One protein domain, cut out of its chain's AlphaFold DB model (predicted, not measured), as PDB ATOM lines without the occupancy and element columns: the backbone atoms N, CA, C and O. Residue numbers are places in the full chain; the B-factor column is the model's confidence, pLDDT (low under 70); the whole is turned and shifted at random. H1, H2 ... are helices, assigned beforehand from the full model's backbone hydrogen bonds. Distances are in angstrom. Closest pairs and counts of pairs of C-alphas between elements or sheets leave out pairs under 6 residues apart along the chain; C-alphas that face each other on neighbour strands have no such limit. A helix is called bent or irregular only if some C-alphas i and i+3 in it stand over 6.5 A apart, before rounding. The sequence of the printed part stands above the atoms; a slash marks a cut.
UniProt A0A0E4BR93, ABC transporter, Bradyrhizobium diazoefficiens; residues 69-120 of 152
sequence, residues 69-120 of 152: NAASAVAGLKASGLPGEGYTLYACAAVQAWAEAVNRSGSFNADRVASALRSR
ATOM      1  N   ASN A  69     -24.275 -31.713  15.592       69.38
ATOM      2  CA  ASN A  69     -23.067 -31.461  16.378       69.38
ATOM      3  C   ASN A  69     -21.912 -32.429  16.040       69.38
ATOM      4  O   ASN A  69     -20.754 -32.151  16.359       69.38
ATOM      5  N   ALA A  70     -22.194 -33.565  15.399       73.69
ATOM      6  CA  ALA A  70     -21.187 -34.521  14.946       73.69
ATOM      7  C   ALA A  70     -20.644 -34.204  13.540       73.69
ATOM      8  O   ALA A  70     -19.647 -34.805  13.143       73.69
ATOM      9  N   ALA A  71     -21.236 -33.258  12.797       79.19
ATOM     10  CA  ALA A  71     -20.916 -33.015  11.387       79.19
ATOM     11  C   ALA A  71     -19.422 -32.748  11.131       79.19
ATOM     12  O   ALA A  71     -18.843 -33.330  10.216       79.19
ATOM     13  N   SER A  72     -18.779 -31.933  11.975       81.94
ATOM     14  CA  SER A  72     -17.342 -31.646  11.861       81.94
ATOM     15  C   SER A  72     -16.474 -32.889  12.106       81.94
ATOM     16  O   SER A  72     -15.547 -33.146  11.341       81.94
ATOM     17  N   ALA A  73     -16.815 -33.713  13.105       84.00
ATOM     18  CA  ALA A  73     -16.097 -34.960  13.375       84.00
ATOM     19  C   ALA A  73     -16.281 -35.976  12.235       84.00
ATOM     20  O   ALA A  73     -15.315 -36.590  11.792       84.00
ATOM     21  N   VAL A  74     -17.503 -36.102  11.704       83.31
ATOM     22  CA  VAL A  74     -17.804 -36.959  10.546       83.31
ATOM     23  C   VAL A  74     -17.021 -36.510   9.311       83.31
ATOM     24  O   VAL A  74     -16.462 -37.350   8.610       83.31
ATOM     25  N   ALA A  75     -16.964 -35.205   9.037       86.75
ATOM     26  CA  ALA A  75     -16.199 -34.664   7.917       86.75
ATOM     27  C   ALA A  75     -14.692 -34.929   8.074       86.75
ATOM     28  O   ALA A  75     -14.057 -35.368   7.118       86.75
ATOM     29  N   GLY A  76     -14.145 -34.733   9.279       88.56
ATOM     30  CA  GLY A  76     -12.743 -35.029   9.585       88.56
ATOM     31  C   GLY A  76     -12.392 -36.503   9.382       88.56
ATOM     32  O   GLY A  76     -11.440 -36.810   8.673       88.56
ATOM     33  N   LEU A  77     -13.207 -37.422   9.914       88.38
ATOM     34  CA  LEU A  77     -13.008 -38.866   9.731       88.38
ATOM     35  C   LEU A  77     -13.033 -39.264   8.251       88.38
ATOM     36  O   LEU A  77     -12.149 -39.988   7.798       88.38
ATOM     37  N   LYS A  78     -13.993 -38.731   7.480       88.44
ATOM     38  CA  LYS A  78     -14.075 -38.954   6.030       88.44
ATOM     39  C   LYS A  78     -12.833 -38.450   5.298       88.44
ATOM     40  O   LYS A  78     -12.307 -39.168   4.455       88.44
ATOM     41  N   ALA A  79     -12.356 -37.248   5.623       92.25
ATOM     42  CA  ALA A  79     -11.155 -36.677   5.013       92.25
ATOM     43  C   ALA A  79      -9.890 -37.497   5.328       92.25
ATOM     44  O   ALA A  79      -8.985 -37.568   4.502       92.25
ATOM     45  N   SER A  80      -9.843 -38.147   6.494       90.38
ATOM     46  CA  SER A  80      -8.751 -39.042   6.897       90.38
ATOM     47  C   SER A  80      -8.921 -40.496   6.437       90.38
ATOM     48  O   SER A  80      -8.073 -41.324   6.758       90.38
ATOM     49  N   GLY A  81     -10.001 -40.834   5.723       88.62
ATOM     50  CA  GLY A  81     -10.289 -42.212   5.309       88.62
ATOM     51  C   GLY A  81     -10.583 -43.174   6.470       88.62
ATOM     52  O   GLY A  81     -10.495 -44.385   6.291       88.62
ATOM     53  N   LEU A  82     -10.917 -42.655   7.656       84.56
ATOM     54  CA  LEU A  82     -11.210 -43.460   8.840       84.56
ATOM     55  C   LEU A  82     -12.715 -43.762   8.940       84.56
ATOM     56  O   LEU A  82     -13.538 -42.854   8.772       84.56
ATOM     57  N   PRO A  83     -13.107 -45.010   9.258       79.94
ATOM     58  CA  PRO A  83     -14.510 -45.356   9.426       79.94
ATOM     59  C   PRO A  83     -15.088 -44.730  10.703       79.94
ATOM     60  O   PRO A  83     -14.508 -44.792  11.788       79.94
ATOM     61  N   GLY A  84     -16.293 -44.167  10.591       78.06
ATOM     62  CA  GLY A  84     -17.091 -43.691  11.727       78.06
ATOM     63  C   GLY A  84     -17.865 -44.808  12.437       78.06
ATOM     64  O   GLY A  84     -18.985 -44.569  12.885       78.06
ATOM     65  N   GLU A  85     -17.318 -46.023  12.464       83.44
ATOM     66  CA  GLU A  85     -17.946 -47.216  13.041       83.44
ATOM     67  C   GLU A  85     -17.846 -47.237  14.572       83.44
ATOM     68  O   GLU A  85     -17.010 -46.558  15.174       83.44
ATOM     69  N   GLY A  86     -18.721 -48.023  15.205       88.06
ATOM     70  CA  GLY A  86     -18.692 -48.289  16.640       88.06
ATOM     71  C   GLY A  86     -18.537 -47.037  17.502       88.06
ATOM     72  O   GLY A  86     -19.380 -46.136  17.509       88.06
ATOM     73  N   TYR A  87     -17.446 -47.006  18.263       89.88
ATOM     74  CA  TYR A  87     -17.174 -45.986  19.269       89.88
ATOM     75  C   TYR A  87     -16.443 -44.743  18.745       89.88
ATOM     76  O   TYR A  87     -16.264 -43.793  19.507       89.88
ATOM     77  N   THR A  88     -16.059 -44.687  17.466       89.25
ATOM     78  CA  THR A  88     -15.196 -43.617  16.931       89.25
ATOM     79  C   THR A  88     -15.771 -42.220  17.176       89.25
ATOM     80  O   THR A  88     -15.107 -41.355  17.750       89.25
ATOM     81  N   LEU A  89     -17.039 -41.991  16.822       84.12
ATOM     82  CA  LEU A  89     -17.680 -40.685  17.026       84.12
ATOM     83  C   LEU A  89     -17.910 -40.353  18.510       84.12
ATOM     84  O   LEU A  89     -17.906 -39.176  18.879       84.12
ATOM     85  N   TYR A  90     -18.062 -41.363  19.371       84.31
ATOM     86  CA  TYR A  90     -18.144 -41.169  20.822       84.31
ATOM     87  C   TYR A  90     -16.798 -40.729  21.399       84.31
ATOM     88  O   TYR A  90     -16.758 -39.814  22.220       84.31
ATOM     89  N   ALA A  91     -15.694 -41.309  20.924       87.94
ATOM     90  CA  ALA A  91     -14.350 -40.888  21.305       87.94
ATOM     91  C   ALA A  91     -14.076 -39.437  20.877       87.94
ATOM     92  O   ALA A  91     -13.609 -38.636  21.689       87.94
ATOM     93  N   CYS A  92     -14.462 -39.048  19.653       85.81
ATOM     94  CA  CYS A  92     -14.390 -37.649  19.219       85.81
ATOM     95  C   CYS A  92     -15.188 -36.723  20.149       85.81
ATOM     96  O   CYS A  92     -14.696 -35.666  20.543       85.81
ATOM     97  N   ALA A  93     -16.406 -37.120  20.532       81.81
ATOM     98  CA  ALA A  93     -17.240 -36.339  21.440       81.81
ATOM     99  C   ALA A  93     -16.617 -36.194  22.840       81.81
ATOM    100  O   ALA A  93     -16.700 -35.114  23.424       81.81
ATOM    101  N   ALA A  94     -15.965 -37.238  23.363       85.75
ATOM    102  CA  ALA A  94     -15.279 -37.190  24.653       85.75
ATOM    103  C   ALA A  94     -14.111 -36.191  24.643       85.75
ATOM    104  O   ALA A  94     -13.994 -35.370  25.554       85.75
ATOM    105  N   VAL A  95     -13.295 -36.194  23.583       89.44
ATOM    106  CA  VAL A  95     -12.192 -35.231  23.419       89.44
ATOM    107  C   VAL A  95     -12.721 -33.800  23.287       89.44
ATOM    108  O   VAL A  95     -12.196 -32.891  23.924       89.44
ATOM    109  N   GLN A  96     -13.796 -33.593  22.519       85.25
ATOM    110  CA  GLN A  96     -14.449 -32.284  22.392       85.25
ATOM    111  C   GLN A  96     -14.971 -31.770  23.740       85.25
ATOM    112  O   GLN A  96     -14.779 -30.603  24.075       85.25
ATOM    113  N   ALA A  97     -15.596 -32.643  24.534       85.38
ATOM    114  CA  ALA A  97     -16.091 -32.290  25.860       85.38
ATOM    115  C   ALA A  97     -14.955 -31.933  26.831       85.38
ATOM    116  O   ALA A  97     -15.077 -30.982  27.603       85.38
ATOM    117  N   TRP A  98     -13.837 -32.659  26.768       91.00
ATOM    118  CA  TRP A  98     -12.644 -32.348  27.552       91.00
ATOM    119  C   TRP A  98     -12.037 -30.994  27.164       91.00
ATOM    120  O   TRP A  98     -11.773 -30.178  28.046       91.00
ATOM    121  N   ALA A  99     -11.874 -30.719  25.866       90.56
ATOM    122  CA  ALA A  99     -11.323 -29.452  25.379       90.56
ATOM    123  C   ALA A  99     -12.182 -28.249  25.806       90.56
ATOM    124  O   ALA A  99     -11.665 -27.234  26.271       90.56
ATOM    125  N   GLU A 100     -13.505 -28.386  25.730       89.50
ATOM    126  CA  GLU A 100     -14.442 -27.375  26.220       89.50
ATOM    127  C   GLU A 100     -14.294 -27.141  27.735       89.50
ATOM    128  O   GLU A 100     -14.276 -26.002  28.199       89.50
ATOM    129  N   ALA A 101     -14.126 -28.201  28.530       91.44
ATOM    130  CA  ALA A 101     -13.904 -28.081  29.970       91.44
ATOM    131  C   ALA A 101     -12.553 -27.425  30.321       91.44
ATOM    132  O   ALA A 101     -12.479 -26.641  31.273       91.44
ATOM    133  N   VAL A 102     -11.498 -27.689  29.545       95.50
ATOM    134  CA  VAL A 102     -10.206 -26.989  29.653       95.50
ATOM    135  C   VAL A 102     -10.395 -25.493  29.412       95.50
ATOM    136  O   VAL A 102     -10.019 -24.696  30.273       95.50
ATOM    137  N   ASN A 103     -11.057 -25.112  28.317       93.88
ATOM    138  CA  ASN A 103     -11.320 -23.708  27.988       93.88
ATOM    139  C   ASN A 103     -12.125 -23.001  29.085       93.88
ATOM    140  O   ASN A 103     -11.784 -21.893  29.490       93.88
ATOM    141  N   ARG A 104     -13.152 -23.664  29.627       91.50
ATOM    142  CA  ARG A 104     -13.968 -23.136  30.734       91.50
ATOM    143  C   ARG A 104     -13.185 -22.956  32.029       91.50
ATOM    144  O   ARG A 104     -13.433 -22.005  32.762       91.50
ATOM    145  N   SER A 105     -12.294 -23.894  32.349       94.81
ATOM    146  CA  SER A 105     -11.512 -23.850  33.591       94.81
ATOM    147  C   SER A 105     -10.266 -22.965  33.498       94.81
ATOM    148  O   SER A 105      -9.680 -22.642  34.534       94.81
ATOM    149  N   GLY A 106      -9.835 -22.614  32.281       96.81
ATOM    150  CA  GLY A 106      -8.563 -21.936  32.030       96.81
ATOM    151  C   GLY A 106      -7.356 -22.750  32.506       96.81
ATOM    152  O   GLY A 106      -6.352 -22.178  32.927       96.81
ATOM    153  N   SER A 107      -7.465 -24.082  32.551       95.88
ATOM    154  CA  SER A 107      -6.463 -24.945  33.174       95.88
ATOM    155  C   SER A 107      -6.439 -26.347  32.570       95.88
ATOM    156  O   SER A 107      -7.463 -26.878  32.158       95.88
ATOM    157  N   PHE A 108      -5.266 -26.979  32.606       96.50
ATOM    158  CA  PHE A 108      -5.097 -28.414  32.351       96.50
ATOM    159  C   PHE A 108      -5.077 -29.253  33.637       96.50
ATOM    160  O   PHE A 108      -4.916 -30.470  33.581       96.50
ATOM    161  N   ASN A 109      -5.227 -28.631  34.812       97.81
ATOM    162  CA  ASN A 109      -5.310 -29.364  36.070       97.81
ATOM    163  C   ASN A 109      -6.565 -30.257  36.083       97.81
ATOM    164  O   ASN A 109      -7.679 -29.760  35.909       97.81
ATOM    165  N   ALA A 110      -6.381 -31.557  36.322       96.38
ATOM    166  CA  ALA A 110      -7.437 -32.560  36.197       96.38
ATOM    167  C   ALA A 110      -8.675 -32.254  37.057       96.38
ATOM    168  O   ALA A 110      -9.795 -32.359  36.561       96.38
ATOM    169  N   ASP A 111      -8.498 -31.805  38.302       96.62
ATOM    170  CA  ASP A 111      -9.616 -31.498  39.202       96.62
ATOM    171  C   ASP A 111     -10.397 -30.262  38.752       96.62
ATOM    172  O   ASP A 111     -11.633 -30.236  38.824       96.62
ATOM    173  N   ARG A 112      -9.700 -29.247  38.230       96.44
ATOM    174  CA  ARG A 112     -10.331 -28.045  37.664       96.44
ATOM    175  C   ARG A 112     -11.101 -28.363  36.388       96.44
ATOM    176  O   ARG A 112     -12.254 -27.951  36.264       96.44
ATOM    177  N   VAL A 113     -10.512 -29.148  35.486       94.62
ATOM    178  CA  VAL A 113     -11.171 -29.606  34.253       94.62
ATOM    179  C   VAL A 113     -12.391 -30.454  34.595       94.62
ATOM    180  O   VAL A 113     -13.484 -30.198  34.097       94.62
ATOM    181  N   ALA A 114     -12.248 -31.419  35.504       91.94
ATOM    182  CA  ALA A 114     -13.353 -32.265  35.926       91.94
ATOM    183  C   ALA A 114     -14.456 -31.452  36.622       91.94
ATOM    184  O   ALA A 114     -15.632 -31.747  36.436       91.94
ATOM    185  N   SER A 115     -14.123 -30.413  37.389       92.00
ATOM    186  CA  SER A 115     -15.116 -29.509  37.987       92.00
ATOM    187  C   SER A 115     -15.849 -28.678  36.931       92.00
ATOM    188  O   SER A 115     -17.073 -28.564  36.987       92.00
ATOM    189  N   ALA A 116     -15.140 -28.161  35.925       91.31
ATOM    190  CA  ALA A 116     -15.736 -27.411  34.818       91.31
ATOM    191  C   ALA A 116     -16.615 -28.281  33.907       91.31
ATOM    192  O   ALA A 116     -17.676 -27.837  33.474       91.31
ATOM    193  N   LEU A 117     -16.226 -29.539  33.677       86.56
ATOM    194  CA  LEU A 117     -17.037 -30.528  32.961       86.56
ATOM    195  C   LEU A 117     -18.387 -30.769  33.664       86.56
ATOM    196  O   LEU A 117     -19.385 -31.079  33.023       86.56
ATOM    197  N   ARG A 118     -18.417 -30.623  34.993       84.62
ATOM    198  CA  ARG A 118     -19.572 -30.923  35.852       84.62
ATOM    199  C   ARG A 118     -20.456 -29.718  36.161       84.62
ATOM    200  O   ARG A 118     -21.581 -29.916  36.611       84.62
ATOM    201  N   SER A 119     -19.951 -28.497  35.990       82.19
ATOM    202  CA  SER A 119     -20.609 -27.275  36.471       82.19
ATOM    203  C   SER A 119     -21.796 -26.839  35.613       82.19
ATOM    204  O   SER A 119     -22.701 -26.172  36.113       82.19
ATOM    205  N   ARG A 120     -21.821 -27.219  34.331       68.69
ATOM    206  CA  ARG A 120     -22.941 -27.003  33.407       68.69
ATOM    207  C   ARG A 120     -23.012 -28.153  32.407       68.69
ATOM    208  O   ARG A 120     -21.953 -28.658  32.032       68.69
TER     209      ARG A 120
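AT A GLANCE: This is residues 69 to 120 of the 152 residues of the protein "ABC transporter" of Bradyrhizobium diazoefficiens (UniProt A0A0E4BR93). One long helix, H2, makes most of the length of this small domain, and a shorter helix packs at each end of it: H1 slants across the part near the beginning of H2, and H3 crosses its last part almost at a right angle. The two short helices do not meet, and residues 80 to 87 loop from the end of H1 to the start of H2. The printed part has 52 residues with three named helices, H1, H2 and H3 in that order, and no named strand; the class is all helix. The whole is loose, with a radius of gyration of the C-alphas of 13.1 A, and only just elongated, with spans of 35 by 18 by 17 A.

HOW THE PARTS SIT: H1, residues 69 to 79, touches H2, residues 88 to 105, and H2 touches H1 with its residues 89 to 93 alone. The closest C-alphas of the two are those of Ala 73 and Cys 92, 6.7 A apart. H1 and H2 stand at a steep tilt of 59 degrees and run opposite ways. H2 also touches H3, residues 110 to 119, here with residues 97 to 105 alone. Their closest C-alphas are those of Ala 101 and Leu 117, 5.0 A apart, and their lines are about perpendicular, at 84 degrees. H1 and H3 are apart. In H2 and H3 every O i to N i+4 pair is within hydrogen-bond range; in H1 6 of 7 are.

IN THESE COORDINATES: H1 begins at Asn 69, whose C-alpha is at (-23.067, -31.461, 16.378), and measures 17.3 A from first to last C-alpha, at Ala 79. It is irregular: C-alphas 69 and 72 are 7.3 A apart. H2 runs from Thr 88, C-alpha at (-15.196, -43.617, 16.931), to Ser 105; it is the longest helix, with 18 residues and 26.1 A from first to last C-alpha. H3 runs from Ala 110 to Ser 119, 14.2 A, and its last C-alpha is at (-20.609, -27.275, 36.471).

THE WHOLE: The two C-alphas farthest apart are those of Gly 81 and Ser 119, at 36.1 A, while the first and last printed C-alphas, of Asn 69 and Arg 120, are 17.6 A apart. The printed part has no cut. The link from H1 to H2, 8 residues, is short, and the link from H2 to H3, 4 residues, is tight. The mean pLDDT of the printed part is 87.8, and confidence is low, under 70, at residues 69 and 120 of this predicted model.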